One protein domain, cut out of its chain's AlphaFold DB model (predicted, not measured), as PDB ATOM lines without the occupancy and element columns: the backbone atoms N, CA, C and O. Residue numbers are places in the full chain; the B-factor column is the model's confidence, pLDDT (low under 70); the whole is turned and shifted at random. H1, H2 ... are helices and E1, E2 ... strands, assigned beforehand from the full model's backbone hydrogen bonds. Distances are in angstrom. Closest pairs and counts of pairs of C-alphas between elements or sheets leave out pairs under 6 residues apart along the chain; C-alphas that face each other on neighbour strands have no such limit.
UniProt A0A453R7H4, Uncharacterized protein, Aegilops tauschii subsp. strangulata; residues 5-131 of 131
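AT A GLANCE: This is residues 5 to 131 of the 131 residues of an uncharacterized protein of Aegilops tauschii subsp. strangulata (UniProt A0A453R7H4). A small, strongly twisted five-stranded sheet with a short helix, H2, packed on it makes the body, and one very long helix, H3, sticks out from that body as a straight arm with residues 92 to 129. Between E3 and E4, two strands of the sheet that form a hairpin, the tip of the link, residues 54 to 60, sticks out and stands free. The printed part has 127 residues with three named helices and five named strands, in the order H1 E1 E2 H2 E3 E4 E5 H3; the sheet runs E2 E1 E5 E3 E4 and is mixed, and the class is mixed, helices and strands. The whole is extended, with a radius of gyration of the C-alphas of 24.6 A and spans of 83 by 44 by 26 A.

IN THESE COORDINATES: In the sheet, E3 is residues 41 to 51, 30.2 A long, and E4 is residues 63 to 70, 22.2 A. E5 is residues 82 to 87, 16.7 A, E1 residues 12 to 15, 9.9 A, and E2 residues 22 to 25, 10.0 A. H1 is residues 5 to 9, 6.4 A, and begins at C-alpha 5 (31.562, -20.681, 28.672). H2 is residues 31 to 37, 10.0 A. H3 is residues 88 to 129, 61.7 A, from C-alpha 88 (4.089, -11.968, 43.848) to C-alpha 129 (-41.237, -42.558, 15.220).

HOW THE PARTS SIT: E3 and E4 form an antiparallel hairpin, with N 47 and O 67 2.9 A apart, within hydrogen-bond range. E5 and E3 are antiparallel, with N 44 and O 84 at 2.9 A. E1 and E5 are parallel, at 36 degrees, with N 83 and O 13 at 2.7 A. E1 and E2 form the other antiparallel hairpin, with N 14 and O 23 at 2.8 A. E2 and E4 are the edge strands. H2 is on the sheet at a height of 8.0 A over the sheet, over E3 and only just not over E5, on which 2 of its C-alphas fall. On the local plane it stands at 34 degrees to E3, slantwise to the strands; their closest C-alphas are those of Met 35 and Tyr 42, 5.9 A apart. E2, H2 and E3 make a split strand-helix-strand unit, two strands of one sheet that are not neighbours, joined through a helix, with E1 and E5 between them in the sheet, and its crossover is right-handed. H3 only grazes the sheet, with residues 88 to 91. H1 is not on the sheet. In H1, H2 and H3 every O i to N i+4 pair is within hydrogen-bond range.

THE WHOLE: The two C-alphas farthest apart, those of Tyr 26 and Tyr 131, are 82.7 A apart. The printed part has no cut. The links E3 to E4 and E4 to E5 are long. The mean pLDDT of the printed part is 80.8; residues 5 to 10, 18 to 19, 50 to 65, 114 to 123 and 130 to 131 are under 70.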
ATOM      1  N   GLN A   5      32.624 -19.762  28.243       53.41
ATOM      2  CA  GLN A   5      31.562 -20.681  28.672       53.41
ATOM      3  C   GLN A   5      31.773 -21.239  30.093       53.41
ATOM      4  O   GLN A   5      30.816 -21.328  30.855       53.41
ATOM      5  N   ALA A   6      33.017 -21.528  30.491       56.56
ATOM      6  CA  ALA A   6      33.317 -22.061  31.826       56.56
ATOM      7  C   ALA A   6      33.040 -21.037  32.943       56.56
ATOM      8  O   ALA A   6      32.617 -21.394  34.040       56.56
ATOM      9  N   ALA A   7      33.245 -19.747  32.652       58.00
ATOM     10  CA  ALA A   7      32.957 -18.669  33.593       58.00
ATOM     11  C   ALA A   7      31.450 -18.503  33.857       58.00
ATOM     12  O   ALA A   7      31.067 -18.143  34.967       58.00
ATOM     13  N   GLU A   8      30.590 -18.776  32.871       58.22
ATOM     14  CA  GLU A   8      29.136 -18.730  33.065       58.22
ATOM     15  C   GLU A   8      28.613 -19.969  33.804       58.22
ATOM     16  O   GLU A   8      27.730 -19.840  34.655       58.22
ATOM     17  N   GLU A   9      29.217 -21.138  33.569       61.94
ATOM     18  CA  GLU A   9      28.891 -22.396  34.254       61.94
ATOM     19  C   GLU A   9      29.205 -22.362  35.763       61.94
ATOM     20  O   GLU A   9      28.535 -23.007  36.564       61.94
ATOM     21  N   ALA A  10      30.164 -21.533  36.183       68.50
ATOM     22  CA  ALA A  10      30.526 -21.339  37.587       68.50
ATOM     23  C   ALA A  10      29.723 -20.230  38.299       68.50
ATOM     24  O   ALA A  10      30.129 -19.780  39.371       68.50
ATOM     25  N   THR A  11      28.605 -19.758  37.726       73.38
ATOM     26  CA  THR A  11      27.804 -18.666  38.314       73.38
ATOM     27  C   THR A  11      26.324 -18.989  38.426       73.38
ATOM     28  O   THR A  11      25.731 -19.577  37.527       73.38
ATOM     29  N   VAL A  12      25.700 -18.564  39.521       80.00
ATOM     30  CA  VAL A  12      24.249 -18.382  39.594       80.00
ATOM     31  C   VAL A  12      23.928 -17.038  38.957       80.00
ATOM     32  O   VAL A  12      24.473 -16.018  39.374       80.00
ATOM     33  N   VAL A  13      23.015 -17.017  37.991       83.25
ATOM     34  CA  VAL A  13      22.559 -15.776  37.353       83.25
ATOM     35  C   VAL A  13      21.139 -15.477  37.817       83.25
ATOM     36  O   VAL A  13      20.242 -16.256  37.524       83.25
ATOM     37  N   VAL A  14      20.906 -14.362  38.510       85.62
ATOM     38  CA  VAL A  14      19.570 -13.922  38.941       85.62
ATOM     39  C   VAL A  14      19.171 -12.662  38.176       85.62
ATOM     40  O   VAL A  14      19.800 -11.614  38.282       85.62
ATOM     41  N   GLN A  15      18.112 -12.759  37.377       86.38
ATOM     42  CA  GLN A  15      17.579 -11.643  36.596       86.38
ATOM     43  C   GLN A  15      16.481 -10.910  37.372       86.38
ATOM     44  O   GLN A  15      15.525 -11.540  37.836       86.38
ATOM     45  N   HIS A  16      16.577  -9.584  37.472       87.88
ATOM     46  CA  HIS A  16      15.555  -8.750  38.110       87.88
ATOM     47  C   HIS A  16      14.496  -8.268  37.103       87.88
ATOM     48  O   HIS A  16      14.813  -8.040  35.928       87.88
ATOM     49  N   PRO A  17      13.239  -8.062  37.535       81.88
ATOM     50  CA  PRO A  17      12.236  -7.399  36.710       81.88
ATOM     51  C   PRO A  17      12.601  -5.921  36.454       81.88
ATOM     52  O   PRO A  17      13.188  -5.258  37.303       81.88
ATOM     53  N   GLY A  18      12.230  -5.396  35.280       68.06
ATOM     54  CA  GLY A  18      12.115  -3.948  35.047       68.06
ATOM     55  C   GLY A  18      13.348  -3.164  34.573       68.06
ATOM     56  O   GLY A  18      13.206  -1.969  34.347       68.06
ATOM     57  N   GLY A  19      14.531  -3.762  34.374       62.78
ATOM     58  CA  GLY A  19      15.689  -2.943  33.960       62.78
ATOM     59  C   GLY A  19      16.964  -3.660  33.531       62.78
ATOM     60  O   GLY A  19      18.032  -3.061  33.575       62.78
ATOM     61  N   GLY A  20      16.901  -4.945  33.169       72.12
ATOM     62  CA  GLY A  20      18.074  -5.683  32.675       72.12
ATOM     63  C   GLY A  20      19.166  -5.942  33.720       72.12
ATOM     64  O   GLY A  20      20.217  -6.474  33.373       72.12
ATOM     65  N   ARG A  21      18.929  -5.604  34.998       85.00
ATOM     66  CA  ARG A  21      19.858  -5.913  36.087       85.00
ATOM     67  C   ARG A  21      19.980  -7.425  36.241       85.00
ATOM     68  O   ARG A  21      18.988  -8.135  36.430       85.00
ATOM     69  N   VAL A  22      21.225  -7.877  36.205       86.00
ATOM     70  CA  VAL A  22      21.618  -9.262  36.422       86.00
ATOM     71  C   VAL A  22      22.547  -9.308  37.625       86.00
ATOM     72  O   VAL A  22      23.573  -8.634  37.649       86.00
ATOM     73  N   GLU A  23      22.179 -10.101  38.619       87.75
ATOM     74  CA  GLU A  23      23.021 -10.434  39.762       87.75
ATOM     75  C   GLU A  23      23.729 -11.767  39.489       87.75
ATOM     76  O   GLU A  23      23.118 -12.713  38.988       87.75
ATOM     77  N   ARG A  24      25.035 -11.830  39.772       90.50
ATOM     78  CA  ARG A  24      25.855 -13.036  39.608       90.50
ATOM     79  C   ARG A  24      26.396 -13.460  40.967       90.50
ATOM     80  O   ARG A  24      27.107 -12.685  41.601       90.50
ATOM     81  N   LEU A  25      26.070 -14.677  41.393       86.75
ATOM     82  CA  LEU A  25      26.597 -15.275  42.621       86.75
ATOM     83  C   LEU A  25      27.560 -16.403  42.262       86.75
ATOM     84  O   LEU A  25      27.329 -17.149  41.311       86.75
ATOM     85  N   TYR A  26      28.621 -16.542  43.048       85.94
ATOM     86  CA  TYR A  26      29.685 -17.527  42.821       85.94
ATOM     87  C   TYR A  26      29.675 -18.644  43.876       85.94
ATOM     88  O   TYR A  26      30.631 -19.401  44.007       85.94
ATOM     89  N   TRP A  27      28.594 -18.742  44.651       84.12
ATOM     90  CA  TRP A  27      28.395 -19.739  45.698       84.12
ATOM     91  C   TRP A  27      26.971 -20.294  45.651       84.12
ATOM     92  O   TRP A  27      26.060 -19.685  45.086       84.12
ATOM     93  N   ALA A  28      26.779 -21.466  46.256       82.62
ATOM     94  CA  ALA A  28      25.454 -22.040  46.433       82.62
ATOM     95  C   ALA A  28      24.672 -21.228  47.476       82.62
ATOM     96  O   ALA A  28      25.134 -21.068  48.603       82.62
ATOM     97  N   THR A  29      23.483 -20.752  47.112       91.81
ATOM     98  CA  THR A  29      22.610 -19.969  48.001       91.81
ATOM     99  C   THR A  29      21.190 -20.525  47.953       91.81
ATOM    100  O   THR A  29      20.753 -21.061  46.929       91.81
ATOM    101  N   SER A  30      20.455 -20.423  49.059       95.81
ATOM    102  CA  SER A  30      19.066 -20.892  49.102       95.81
ATOM    103  C   SER A  30      18.109 -19.897  48.442       95.81
ATOM    104  O   SER A  30      18.294 -18.681  48.499       95.81
ATOM    105  N   ALA A  31      17.017 -20.390  47.855       96.69
ATOM    106  CA  ALA A  31      15.968 -19.521  47.330       96.69
ATOM    107  C   ALA A  31      15.376 -18.626  48.434       96.69
ATOM    108  O   ALA A  31      15.043 -17.476  48.167       96.69
ATOM    109  N   ALA A  32      15.294 -19.115  49.679       97.00
ATOM    110  CA  ALA A  32      14.857 -18.323  50.827       97.00
ATOM    111  C   ALA A  32      15.750 -17.103  51.100       97.00
ATOM    112  O   ALA A  32      15.222 -16.036  51.407       97.00
ATOM    113  N   GLU A  33      17.077 -17.237  51.010       95.19
ATOM    114  CA  GLU A  33      18.006 -16.106  51.164       95.19
ATOM    115  C   GLU A  33      17.750 -15.037  50.104       95.19
ATOM    116  O   GLU A  33      17.560 -13.868  50.441       95.19
ATOM    117  N   VAL A  34      17.648 -15.447  48.837       94.94
ATOM    118  CA  VAL A  34      17.391 -14.525  47.722       94.94
ATOM    119  C   VAL A  34      16.027 -13.849  47.867       94.94
ATOM    120  O   VAL A  34      15.922 -12.639  47.676       94.94
ATOM    121  N   MET A  35      14.984 -14.592  48.251       95.81
ATOM    122  CA  MET A  35      13.647 -14.036  48.502       95.81
ATOM    123  C   MET A  35      13.644 -13.045  49.675       95.81
ATOM    124  O   MET A  35      12.913 -12.062  49.647       95.81
ATOM    125  N   ARG A  36      14.471 -13.267  50.704       96.06
ATOM    126  CA  ARG A  36      14.591 -12.349  51.848       96.06
ATOM    127  C   ARG A  36      15.282 -11.043  51.461       96.06
ATOM    128  O   ARG A  36      14.866  -9.987  51.923       96.06
ATOM    129  N   ALA A  37      16.302 -11.121  50.605       93.38
ATOM    130  CA  ALA A  37      16.980  -9.954  50.043       93.38
ATOM    131  C   ALA A  37      16.118  -9.201  49.013       93.38
ATOM    132  O   ALA A  37      16.356  -8.024  48.756       93.38
ATOM    133  N   ASN A  38      15.095  -9.860  48.455       93.56
ATOM    134  CA  ASN A  38      14.195  -9.302  47.449       93.56
ATOM    135  C   ASN A  38      12.717  -9.453  47.864       93.56
ATOM    136  O   ASN A  38      11.992 -10.267  47.279       93.56
ATOM    137  N   PRO A  39      12.236  -8.673  48.853       94.88
ATOM    138  CA  PRO A  39      10.842  -8.724  49.283       94.88
ATOM    139  C   PRO A  39       9.861  -8.519  48.120       94.88
ATOM    140  O   PRO A  39      10.135  -7.790  47.165       94.88
ATOM    141  N   GLY A  40       8.707  -9.185  48.187       94.69
ATOM    142  CA  GLY A  40       7.684  -9.122  47.134       94.69
ATOM    143  C   GLY A  40       8.005  -9.938  45.875       94.69
ATOM    144  O   GLY A  40       7.245  -9.874  44.907       94.69
ATOM    145  N   HIS A  41       9.087 -10.725  45.884       95.94
ATOM    146  CA  HIS A  41       9.497 -11.546  44.749       95.94
ATOM    147  C   HIS A  41       9.716 -13.012  45.131       95.94
ATOM    148  O   HIS A  41      10.246 -13.345  46.189       95.94
ATOM    149  N   TYR A  42       9.351 -13.895  44.209       96.69
ATOM    150  CA  TYR A  42       9.756 -15.294  44.196       96.69
ATOM    151  C   TYR A  42      10.942 -15.497  43.258       96.69
ATOM    152  O   TYR A  42      11.133 -14.739  42.313       96.69
ATOM    153  N   VAL A  43      11.692 -16.577  43.464       96.50
ATOM    154  CA  VAL A  43      12.748 -17.022  42.550       96.50
ATOM    155  C   VAL A  43      12.211 -18.142  41.668       96.50
ATOM    156  O   VAL A  43      11.574 -19.078  42.158       96.50
ATOM    157  N   ALA A  44      12.496 -18.081  40.372       95.75
ATOM    158  CA  ALA A  44      12.194 -19.151  39.435       95.75
ATOM    159  C   ALA A  44      13.425 -19.561  38.627       95.75
ATOM    160  O   ALA A  44      14.176 -18.710  38.164       95.75
ATOM    161  N   LEU A  45      13.591 -20.865  38.421       94.88
ATOM    162  CA  LEU A  45      14.557 -21.437  37.489       94.88
ATOM    163  C   LEU A  45      14.021 -21.321  36.060       94.88
ATOM    164  O   LEU A  45      12.875 -21.697  35.791       94.88
ATOM    165  N   VAL A  46      14.865 -20.842  35.152       91.38
ATOM    166  CA  VAL A  46      14.578 -20.686  33.728       91.38
ATOM    167  C   VAL A  46      15.438 -21.676  32.947       91.38
ATOM    168  O   VAL A  46      16.662 -21.633  32.999       91.38
ATOM    169  N   THR A  47      14.798 -22.579  32.208       89.19
ATOM    170  CA  THR A  47      15.482 -23.577  31.377       89.19
ATOM    171  C   THR A  47      15.038 -23.436  29.931       89.19
ATOM    172  O   THR A  47      13.848 -23.542  29.632       89.19
ATOM    173  N   LEU A  48      15.991 -23.242  29.025       82.19
ATOM    174  CA  LEU A  48      15.738 -23.298  27.590       82.19
ATOM    175  C   LEU A  48      15.691 -24.763  27.147       82.19
ATOM    176  O   LEU A  48      16.602 -25.535  27.425       82.19
ATOM    177  N   ARG A  49      14.616 -25.146  26.466       74.50
ATOM    178  CA  ARG A  49      14.492 -26.418  25.760       74.50
ATOM    179  C   ARG A  49      14.404 -26.126  24.274       74.50
ATOM    180  O   ARG A  49      13.503 -25.413  23.833       74.50
ATOM    181  N   VAL A  50      15.342 -26.677  23.521       68.12
ATOM    182  CA  VAL A  50      15.260 -26.742  22.065       68.12
ATOM    183  C   VAL A  50      14.624 -28.088  21.752       68.12
ATOM    184  O   VAL A  50      15.188 -29.122  22.095       68.12
ATOM    185  N   THR A  51      13.419 -28.087  21.191       59.91
ATOM    186  CA  THR A  51      12.869 -29.304  20.591       59.91
ATOM    187  C   THR A  51      13.359 -29.344  19.154       59.91
ATOM    188  O   THR A  51      12.860 -28.604  18.304       59.91
ATOM    189  N   GLU A  52      14.384 -30.151  18.905       55.84
ATOM    190  CA  GLU A  52      14.722 -30.572  17.552       55.84
ATOM    191  C   GLU A  52      13.688 -31.635  17.172       55.84
ATOM    192  O   GLU A  52      13.643 -32.708  17.769       55.84
ATOM    193  N   GLU A  53      12.773 -31.312  16.258       53.09
ATOM    194  CA  GLU A  53      11.930 -32.339  15.647       53.09
ATOM    195  C   GLU A  53      12.841 -33.180  14.740       53.09
ATOM    196  O   GLU A  53      13.116 -32.821  13.593       53.09
ATOM    197  N   GLU A  54      13.385 -34.272  15.285       48.00
ATOM    198  CA  GLU A  54      14.103 -35.281  14.514       48.00
ATOM    199  C   GLU A  54      13.141 -35.876  13.478       48.00
ATOM    200  O   GLU A  54      12.276 -36.686  13.805       48.00
ATOM    201  N   GLY A  55      13.280 -35.469  12.213       48.31
ATOM    202  CA  GLY A  55      12.734 -36.254  11.109       48.31
ATOM    203  C   GLY A  55      11.975 -35.546   9.996       48.31
ATOM    204  O   GLY A  55      11.359 -36.257   9.212       48.31
ATOM    205  N   GLN A  56      12.021 -34.219   9.829       43.53
ATOM    206  CA  GLN A  56      11.555 -33.616   8.570       43.53
ATOM    207  C   GLN A  56      12.338 -32.351   8.203       43.53
ATOM    208  O   GLN A  56      12.124 -31.251   8.708       43.53
ATOM    209  N   ARG A  57      13.277 -32.535   7.265       50.28
ATOM    210  CA  ARG A  57      13.853 -31.450   6.468       50.28
ATOM    211  C   ARG A  57      12.705 -30.618   5.882       50.28
ATOM    212  O   ARG A  57      11.769 -31.177   5.330       50.28
ATOM    213  N   GLN A  58      12.877 -29.298   5.952       48.94
ATOM    214  CA  GLN A  58      12.071 -28.222   5.358       48.94
ATOM    215  C   GLN A  58      10.936 -27.610   6.213       48.94
ATOM    216  O   GLN A  58       9.790 -28.037   6.208       48.94
ATOM    217  N   ARG A  59      11.276 -26.424   6.755       45.78
ATOM    218  CA  ARG A  59      10.437 -25.208   6.869       45.78
ATOM    219  C   ARG A  59       9.662 -24.881   8.154       45.78
ATOM    220  O   ARG A  59       8.833 -23.975   8.096       45.78
ATOM    221  N   ARG A  60       9.992 -25.421   9.331       48.06
ATOM    222  CA  ARG A  60       9.609 -24.768  10.607       48.06
ATOM    223  C   ARG A  60      10.757 -24.831  11.610       48.06
ATOM    224  O   ARG A  60      11.193 -25.903  11.994       48.06
ATOM    225  N   GLY A  61      11.316 -23.663  11.933       52.72
ATOM    226  CA  GLY A  61      12.484 -23.529  12.802       52.72
ATOM    227  C   GLY A  61      12.247 -24.122  14.190       52.72
ATOM    228  O   GLY A  61      11.128 -24.078  14.696       52.72
ATOM    229  N   ALA A  62      13.314 -24.658  14.788       56.69
ATOM    230  CA  ALA A  62      13.301 -25.251  16.120       56.69
ATOM    231  C   ALA A  62      12.556 -24.356  17.127       56.69
ATOM    232  O   ALA A  62      12.903 -23.185  17.323       56.69
ATOM    233  N   VAL A  63      11.524 -24.901  17.773       59.09
ATOM    234  CA  VAL A  63      10.760 -24.171  18.787       59.09
ATOM    235  C   VAL A  63      11.612 -24.085  20.052       59.09
ATOM    236  O   VAL A  63      11.894 -25.083  20.716       59.09
ATOM    237  N   ARG A  64      12.047 -22.869  20.397       67.06
ATOM    238  CA  ARG A  64      12.739 -22.585  21.662       67.06
ATOM    239  C   ARG A  64      11.695 -22.397  22.757       67.06
ATOM    240  O   ARG A  64      11.107 -21.327  22.893       67.06
ATOM    241  N   LEU A  65      11.463 -23.442  23.541       64.25
ATOM    242  CA  LEU A  65      10.559 -23.406  24.684       64.25
ATOM    243  C   LEU A  65      11.332 -22.981  25.931       64.25
ATOM    244  O   LEU A  65      12.358 -23.565  26.266       64.25
ATOM    245  N   THR A  66      10.823 -21.995  26.662       82.31
ATOM    246  CA  THR A  66      11.379 -21.633  27.969       82.31
ATOM    247  C   THR A  66      10.520 -22.257  29.058       82.31
ATOM    248  O   THR A  66       9.355 -21.895  29.223       82.31
ATOM    249  N   ARG A  67      11.076 -23.209  29.810       85.31
ATOM    250  CA  ARG A  67      10.422 -23.765  30.995       85.31
ATOM    251  C   ARG A  67      10.779 -22.906  32.200       85.31
ATOM    252  O   ARG A  67      11.953 -22.742  32.512       85.31
ATOM    253  N   VAL A  68       9.759 -22.413  32.896       90.56
ATOM    254  CA  VAL A  68       9.916 -21.658  34.144       90.56
ATOM    255  C   VAL A  68       9.406 -22.511  35.303       90.56
ATOM    256  O   VAL A  68       8.287 -23.027  35.253       90.56
ATOM    257  N   LYS A  69      10.225 -22.682  36.343       94.00
ATOM    258  CA  LYS A  69       9.869 -23.407  37.569       94.00
ATOM    259  C   LYS A  69      10.041 -22.485  38.769       94.00
ATOM    260  O   LYS A  69      11.169 -22.147  39.114       94.00
ATOM    261  N   LEU A  70       8.938 -22.134  39.431       95.94
ATOM    262  CA  LEU A  70       8.984 -21.438  40.718       95.94
ATOM    263  C   LEU A  70       9.674 -22.331  41.758       95.94
ATOM    264  O   LEU A  70       9.322 -23.509  41.888       95.94
ATOM    265  N   LEU A  71      10.661 -21.787  42.460       97.00
ATOM    266  CA  LEU A  71      11.406 -22.512  43.480       97.00
ATOM    267  C   LEU A  71      10.701 -22.446  44.832       97.00
ATOM    268  O   LEU A  71      10.079 -21.442  45.187       97.00
ATOM    269  N   LYS A  72      10.824 -23.523  45.607       96.81
ATOM    270  CA  LYS A  72      10.452 -23.516  47.024       96.81
ATOM    271  C   LYS A  72      11.540 -22.796  47.824       96.81
ATOM    272  O   LYS A  72      12.698 -22.854  47.430       96.81
ATOM    273  N   PRO A  73      11.229 -22.228  49.003       96.31
ATOM    274  CA  PRO A  73      12.238 -21.572  49.841       96.31
ATOM    275  C   PRO A  73      13.444 -22.462  50.196       96.31
ATOM    276  O   PRO A  73      14.548 -21.961  50.367       96.31
ATOM    277  N   ARG A  74      13.238 -23.785  50.287       96.38
ATOM    278  CA  ARG A  74      14.285 -24.774  50.593       96.38
ATOM    279  C   ARG A  74      15.123 -25.204  49.385       96.38
ATOM    280  O   ARG A  74      16.084 -25.939  49.574       96.38
ATOM    281  N   ASP A  75      14.746 -24.809  48.172       96.94
ATOM    282  CA  ASP A  75      15.505 -25.167  46.977       96.94
ATOM    283  C   ASP A  75      16.790 -24.321  46.912       96.94
ATOM    284  O   ASP A  75      16.780 -23.135  47.248       96.94
ATOM    285  N   THR A  76      17.888 -24.919  46.455       95.69
ATOM    286  CA  THR A  76      19.187 -24.248  46.291       95.69
ATOM    287  C   THR A  76      19.365 -23.772  44.853       95.69
ATOM    288  O   THR A  76      19.033 -24.495  43.909       95.69
ATOM    289  N   LEU A  77      19.911 -22.569  44.672       94.44
ATOM    290  CA  LEU A  77      20.322 -22.064  43.368       94.44
ATOM    291  C   LEU A  77      21.670 -22.697  43.009       94.44
ATOM    292  O   LEU A  77      22.668 -22.514  43.705       94.44
ATOM    293  N   GLN A  78      21.673 -23.482  41.940       90.69
ATOM    294  CA  GLN A  78      22.829 -24.207  41.437       90.69
ATOM    295  C   GLN A  78      23.617 -23.325  40.473       90.69
ATOM    296  O   GLN A  78      23.041 -22.567  39.691       90.69
ATOM    297  N   LEU A  79      24.942 -23.451  40.510       88.81
ATOM    298  CA  LEU A  79      25.816 -22.790  39.547       88.81
ATOM    299  C   LEU A  79      25.497 -23.264  38.120       88.81
ATOM    300  O   LEU A  79      24.967 -24.362  37.913       88.81
ATOM    301  N   GLY A  80      25.739 -22.389  37.149       87.12
ATOM    302  CA  GLY A  80      25.517 -22.649  35.727       87.12
ATOM    303  C   GLY A  80      24.053 -22.588  35.301       87.12
ATOM    304  O   GLY A  80      23.730 -22.885  34.154       87.12
ATOM    305  N   HIS A  81      23.155 -22.193  36.206       88.50
ATOM    306  CA  HIS A  81      21.732 -22.065  35.927       88.50
ATOM    307  C   HIS A  81      21.275 -20.605  35.963       88.50
ATOM    308  O   HIS A  81      21.783 -19.769  36.717       88.50
ATOM    309  N   ALA A  82      20.261 -20.314  35.145       89.44
ATOM    310  CA  ALA A  82      19.627 -19.009  35.078       89.44
ATOM    311  C   ALA A  82      18.353 -18.978  35.926       89.44
ATOM    312  O   ALA A  82      17.439 -19.786  35.756       89.44
ATOM    313  N   TYR A  83      18.272 -17.992  36.803       93.75
ATOM    314  CA  TYR A  83      17.150 -17.727  37.684       93.75
ATOM    315  C   TYR A  83      16.587 -16.333  37.421       93.75
ATOM    316  O   TYR A  83      17.271 -15.434  36.933       93.75
ATOM    317  N   ARG A  84      15.315 -16.138  37.755       94.44
ATOM    318  CA  ARG A  84      14.628 -14.853  37.624       94.44
ATOM    319  C   ARG A  84      13.783 -14.573  38.855       94.44
ATOM    320  O   ARG A  84      13.126 -15.477  39.373       94.44
ATOM    321  N   LEU A  85      13.771 -13.314  39.275       95.00
ATOM    322  CA  LEU A  85      12.811 -12.805  40.241       95.00
ATOM    323  C   LEU A  85      11.473 -12.527  39.555       95.00
ATOM    324  O   LEU A  85      11.413 -11.868  38.514       95.00
ATOM    325  N   ILE A  86      10.405 -13.043  40.147       93.56
ATOM    326  CA  ILE A  86       9.032 -12.901  39.666       93.56
ATOM    327  C   ILE A  86       8.223 -12.240  40.770       93.56
ATOM    328  O   ILE A  86       8.251 -12.707  41.910       93.56
ATOM    329  N   ALA A  87       7.504 -11.170  40.448       95.19
ATOM    330  CA  ALA A  87       6.707 -10.465  41.442       95.19
ATOM    331  C   ALA A  87       5.555 -11.349  41.951       95.19
ATOM    332  O   ALA A  87       4.962 -12.125  41.195       95.19
ATOM    333  N   VAL A  88       5.201 -11.216  43.231       94.94
ATOM    334  CA  VAL A  88       4.089 -11.968  43.848       94.94
ATOM    335  C   VAL A  88       2.780 -11.779  43.067       94.94
ATOM    336  O   VAL A  88       2.042 -12.744  42.851       94.94
ATOM    337  N   ASP A  89       2.527 -10.573  42.556       95.25
ATOM    338  CA  ASP A  89       1.326 -10.261  41.771       95.25
ATOM    339  C   ASP A  89       1.309 -10.962  40.409       95.25
ATOM    340  O   ASP A  89       0.253 -11.341  39.903       95.25
ATOM    341  N   GLU A  90       2.472 -11.159  39.784       93.31
ATOM    342  CA  GLU A  90       2.583 -11.932  38.541       93.31
ATOM    343  C   GLU A  90       2.278 -13.409  38.793       93.31
ATOM    344  O   GLU A  90       1.505 -14.014  38.047       93.31
ATOM    345  N   VAL A  91       2.822 -13.979  39.875       94.06
ATOM    346  CA  VAL A  91       2.550 -15.372  40.260       94.06
ATOM    347  C   VAL A  91       1.068 -15.563  40.567       94.06
ATOM    348  O   VAL A  91       0.449 -16.499  40.062       94.06
ATOM    349  N   THR A  92       0.480 -14.657  41.345       95.62
ATOM    350  CA  THR A  92      -0.933 -14.723  41.741       95.62
ATOM    351  C   THR A  92      -1.847 -14.653  40.521       95.62
ATOM    352  O   THR A  92      -2.723 -15.506  40.354       95.62
ATOM    353  N   ARG A  93      -1.592 -13.711  39.602       95.75
ATOM    354  CA  ARG A  93      -2.333 -13.606  38.336       95.75
ATOM    355  C   ARG A  93      -2.187 -14.857  37.476       95.75
ATOM    356  O   ARG A  93      -3.184 -15.352  36.958       95.75
ATOM    357  N   ALA A  94      -0.981 -15.413  37.354       91.56
ATOM    358  CA  ALA A  94      -0.750 -16.625  36.569       91.56
ATOM    359  C   ALA A  94      -1.481 -17.850  37.150       91.56
ATOM    360  O   ALA A  94      -2.066 -18.641  36.405       91.56
ATOM    361  N   VAL A  95      -1.481 -18.004  38.478       93.50
ATOM    362  CA  VAL A  95      -2.207 -19.085  39.166       93.50
ATOM    363  C   VAL A  95      -3.712 -18.945  38.955       93.50
ATOM    364  O   VAL A  95      -4.374 -19.927  38.610       93.50
ATOM    365  N   GLN A  96      -4.241 -17.732  39.110       94.88
ATOM    366  CA  GLN A  96      -5.660 -17.456  38.921       94.88
ATOM    367  C   GLN A  96      -6.095 -17.702  37.469       94.88
ATOM    368  O   GLN A  96      -7.044 -18.451  37.238       94.88
ATOM    369  N   ALA A  97      -5.344 -17.196  36.487       94.81
ATOM    370  CA  ALA A  97      -5.618 -17.426  35.069       94.81
ATOM    371  C   ALA A  97      -5.626 -18.926  34.717       94.81
ATOM    372  O   ALA A  97      -6.513 -19.406  34.008       94.81
ATOM    373  N   ARG A  98      -4.686 -19.705  35.270       92.06
ATOM    374  CA  ARG A  98      -4.634 -21.162  35.063       92.06
ATOM    375  C   ARG A  98      -5.840 -21.879  35.676       92.06
ATOM    376  O   ARG A  98      -6.326 -22.862  35.113       92.06
ATOM    377  N   LYS A  99      -6.326 -21.408  36.827       95.00
ATOM    378  CA  LYS A  99      -7.534 -21.934  37.476       95.00
ATOM    379  C   LYS A  99      -8.775 -21.642  36.635       95.00
ATOM    380  O   LYS A  99      -9.548 -22.558  36.366       95.00
ATOM    381  N   GLU A 100      -8.942 -20.404  36.187       94.50
ATOM    382  CA  GLU A 100     -10.061 -19.982  35.340       94.50
ATOM    383  C   GLU A 100     -10.094 -20.740  34.015       94.50
ATOM    384  O   GLU A 100     -11.144 -21.236  33.607       94.50
ATOM    385  N   GLU A 101      -8.939 -20.919  33.372       93.50
ATOM    386  CA  GLU A 101      -8.840 -21.699  32.145       93.50
ATOM    387  C   GLU A 101      -9.263 -23.158  32.360       93.50
ATOM    388  O   GLU A 101     -10.018 -23.705  31.550       93.50
ATOM    389  N   LYS A 102      -8.821 -23.786  33.458       94.19
ATOM    390  CA  LYS A 102      -9.218 -25.157  33.803       94.19
ATOM    391  C   LYS A 102     -10.733 -25.267  33.982       94.19
ATOM    392  O   LYS A 102     -11.342 -26.176  33.420       94.19
ATOM    393  N   THR A 103     -11.340 -24.330  34.710       93.31
ATOM    394  CA  THR A 103     -12.794 -24.285  34.924       93.31
ATOM    395  C   THR A 103     -13.546 -24.080  33.610       93.31
ATOM    396  O   THR A 103     -14.479 -24.823  33.312       93.31
ATOM    397  N   ARG A 104     -13.096 -23.144  32.765       94.25
ATOM    398  CA  ARG A 104     -13.701 -22.868  31.455       94.25
ATOM    399  C   ARG A 104     -13.620 -24.072  30.516       94.25
ATOM    400  O   ARG A 104     -14.582 -24.360  29.810       94.25
ATOM    401  N   ARG A 105     -12.493 -24.794  30.505       91.94
ATOM    402  CA  ARG A 105     -12.336 -26.032  29.721       91.94
ATOM    403  C   ARG A 105     -13.282 -27.129  30.216       91.94
ATOM    404  O   ARG A 105     -13.958 -27.737  29.395       91.94
ATOM    405  N   ALA A 106     -13.391 -27.326  31.531       91.75
ATOM    406  CA  ALA A 106     -14.311 -28.308  32.109       91.75
ATOM    407  C   ALA A 106     -15.785 -27.980  31.806       91.75
ATOM    408  O   ALA A 106     -16.568 -28.874  31.496       91.75
ATOM    409  N   GLN A 107     -16.164 -26.699  31.842       90.69
ATOM    410  CA  GLN A 107     -17.521 -26.269  31.504       90.69
ATOM    411  C   GLN A 107     -17.846 -26.502  30.024       90.69
ATOM    412  O   GLN A 107     -18.906 -27.041  29.719       90.69
ATOM    413  N   ARG A 108     -16.922 -26.168  29.112       90.44
ATOM    414  CA  ARG A 108     -17.081 -26.452  27.675       90.44
ATOM    415  C   ARG A 108     -17.216 -27.950  27.402       90.44
ATOM    416  O   ARG A 108     -18.070 -28.338  26.619       90.44
ATOM    417  N   GLN A 109     -16.422 -28.783  28.077       88.56
ATOM    418  CA  GLN A 109     -16.528 -30.242  27.963       88.56
ATOM    419  C   GLN A 109     -17.883 -30.762  28.459       88.56
ATOM    420  O   GLN A 109     -18.477 -31.610  27.804       88.56
ATOM    421  N   ARG A 110     -18.416 -30.223  29.566       85.00
ATOM    422  CA  ARG A 110     -19.760 -30.583  30.055       85.00
ATOM    423  C   ARG A 110     -20.870 -30.177  29.087       85.00
ATOM    424  O   ARG A 110     -21.765 -30.974  28.857       85.00
ATOM    425  N   GLN A 111     -20.795 -28.977  28.513       82.00
ATOM    426  CA  GLN A 111     -21.778 -28.495  27.533       82.00
ATOM    427  C   GLN A 111     -21.745 -29.303  26.229       82.00
ATOM    428  O   GLN A 111     -22.787 -29.568  25.644       82.00
ATOM    429  N   GLN A 112     -20.559 -29.721  25.780       77.25
ATOM    430  CA  GLN A 112     -20.419 -30.598  24.615       77.25
ATOM    431  C   GLN A 112     -20.938 -32.013  24.897       77.25
ATOM    432  O   GLN A 112     -21.590 -32.598  24.038       77.25
ATOM    433  N   ALA A 113     -20.704 -32.542  26.103       74.38
ATOM    434  CA  ALA A 113     -21.239 -33.838  26.509       74.38
ATOM    435  C   ALA A 113     -22.773 -33.825  26.631       74.38
ATOM    436  O   ALA A 113     -23.413 -34.775  26.198       74.38
ATOM    437  N   SER A 114     -23.373 -32.752  27.163       66.31
ATOM    438  CA  SER A 114     -24.836 -32.630  27.225       66.31
ATOM    439  C   SER A 114     -25.461 -32.440  25.842       66.31
ATOM    440  O   SER A 114     -26.445 -33.100  25.534       66.31
ATOM    441  N   ALA A 115     -24.860 -31.616  24.975       62.56
ATOM    442  CA  ALA A 115     -25.362 -31.405  23.616       62.56
ATOM    443  C   ALA A 115     -25.282 -32.674  22.746       62.56
ATOM    444  O   ALA A 115     -26.203 -32.947  21.985       62.56
ATOM    445  N   GLY A 116     -24.212 -33.468  22.874       60.81
ATOM    446  CA  GLY A 116     -24.088 -34.738  22.153       60.81
ATOM    447  C   GLY A 116     -25.092 -35.802  22.615       60.81
ATOM    448  O   GLY A 116     -25.571 -36.578  21.794       60.81
ATOM    449  N   ASN A 117     -25.445 -35.808  23.905       61.69
ATOM    450  CA  ASN A 117     -26.402 -36.762  24.470       61.69
ATOM    451  C   ASN A 117     -27.857 -36.405  24.118       61.69
ATOM    452  O   ASN A 117     -28.653 -37.292  23.829       61.69
ATOM    453  N   ASP A 118     -28.197 -35.112  24.079       61.06
ATOM    454  CA  ASP A 118     -29.519 -34.659  23.621       61.06
ATOM    455  C   ASP A 118     -29.713 -34.910  22.119       61.06
ATOM    456  O   ASP A 118     -30.803 -35.275  21.686       61.06
ATOM    457  N   GLN A 119     -28.654 -34.768  21.315       61.91
ATOM    458  CA  GLN A 119     -28.724 -35.006  19.875       61.91
ATOM    459  C   GLN A 119     -28.855 -36.499  19.535       61.91
ATOM    460  O   GLN A 119     -29.612 -36.833  18.628       61.91
ATOM    461  N   SER A 120     -28.209 -37.398  20.291       64.50
ATOM    462  CA  SER A 120     -28.402 -38.846  20.114       64.50
ATOM    463  C   SER A 120     -29.787 -39.310  20.562       64.50
ATOM    464  O   SER A 120     -30.381 -40.145  19.894       64.50
ATOM    465  N   LEU A 121     -30.323 -38.757  21.658       69.19
ATOM    466  CA  LEU A 121     -31.690 -39.043  22.108       69.19
ATOM    467  C   LEU A 121     -32.728 -38.556  21.091       69.19
ATOM    468  O   LEU A 121     -33.693 -39.259  20.824       69.19
ATOM    469  N   MET A 122     -32.525 -37.380  20.491       66.69
ATOM    470  CA  MET A 122     -33.394 -36.879  19.421       66.69
ATOM    471  C   MET A 122     -33.351 -37.784  18.182       66.69
ATOM    472  O   MET A 122     -34.410 -38.094  17.644       66.69
ATOM    473  N   ASP A 123     -32.164 -38.239  17.761       67.69
ATOM    474  CA  ASP A 123     -32.012 -39.174  16.632       67.69
ATOM    475  C   ASP A 123     -32.662 -40.537  16.921       67.69
ATOM    476  O   ASP A 123     -33.344 -41.092  16.062       67.69
ATOM    477  N   GLU A 124     -32.505 -41.067  18.139       74.56
ATOM    478  CA  GLU A 124     -33.094 -42.349  18.548       74.56
ATOM    479  C   GLU A 124     -34.631 -42.277  18.612       74.56
ATOM    480  O   GLU A 124     -35.326 -43.183  18.147       74.56
ATOM    481  N   VAL A 125     -35.181 -41.162  19.109       73.75
ATOM    482  CA  VAL A 125     -36.631 -40.910  19.126       73.75
ATOM    483  C   VAL A 125     -37.174 -40.697  17.707       73.75
ATOM    484  O   VAL A 125     -38.253 -41.200  17.395       73.75
ATOM    485  N   LEU A 126     -36.438 -40.014  16.820       76.12
ATOM    486  CA  LEU A 126     -36.820 -39.883  15.408       76.12
ATOM    487  C   LEU A 126     -36.832 -41.239  14.686       76.12
ATOM    488  O   LEU A 126     -37.723 -41.492  13.877       76.12
ATOM    489  N   LEU A 127     -35.860 -42.107  14.980       71.00
ATOM    490  CA  LEU A 127     -35.791 -43.471  14.448       71.00
ATOM    491  C   LEU A 127     -36.973 -44.330  14.914       71.00
ATOM    492  O   LEU A 127     -37.523 -45.083  14.113       71.00
ATOM    493  N   LEU A 128     -37.396 -44.188  16.173       73.06
ATOM    494  CA  LEU A 128     -38.554 -44.892  16.738       73.06
ATOM    495  C   LEU A 128     -39.903 -44.399  16.196       73.06
ATOM    496  O   LEU A 128     -40.850 -45.173  16.157       73.06
ATOM    497  N   LEU A 129     -40.007 -43.131  15.788       72.06
ATOM    498  CA  LEU A 129     -41.237 -42.558  15.220       72.06
ATOM    499  C   LEU A 129     -41.432 -42.869  13.727       72.06
ATOM    500  O   LEU A 129     -42.521 -42.651  13.198       72.06
ATOM    501  N   HIS A 130     -40.390 -43.345  13.043       69.88
ATOM    502  CA  HIS A 130     -40.440 -43.733  11.629       69.88
ATOM    503  C   HIS A 130     -40.549 -45.252  11.398       69.88
ATOM    504  O   HIS A 130     -40.474 -45.688  10.248       69.88
ATOM    505  N   TYR A 131     -40.757 -46.038  12.457       48.97
ATOM    506  CA  TYR A 131     -41.114 -47.461  12.405       48.97
ATOM    507  C   TYR A 131     -42.577 -47.669  12.804       48.97
ATOM    508  O   TYR A 131     -43.201 -48.593  12.235       48.97
TER     509      TYR A 131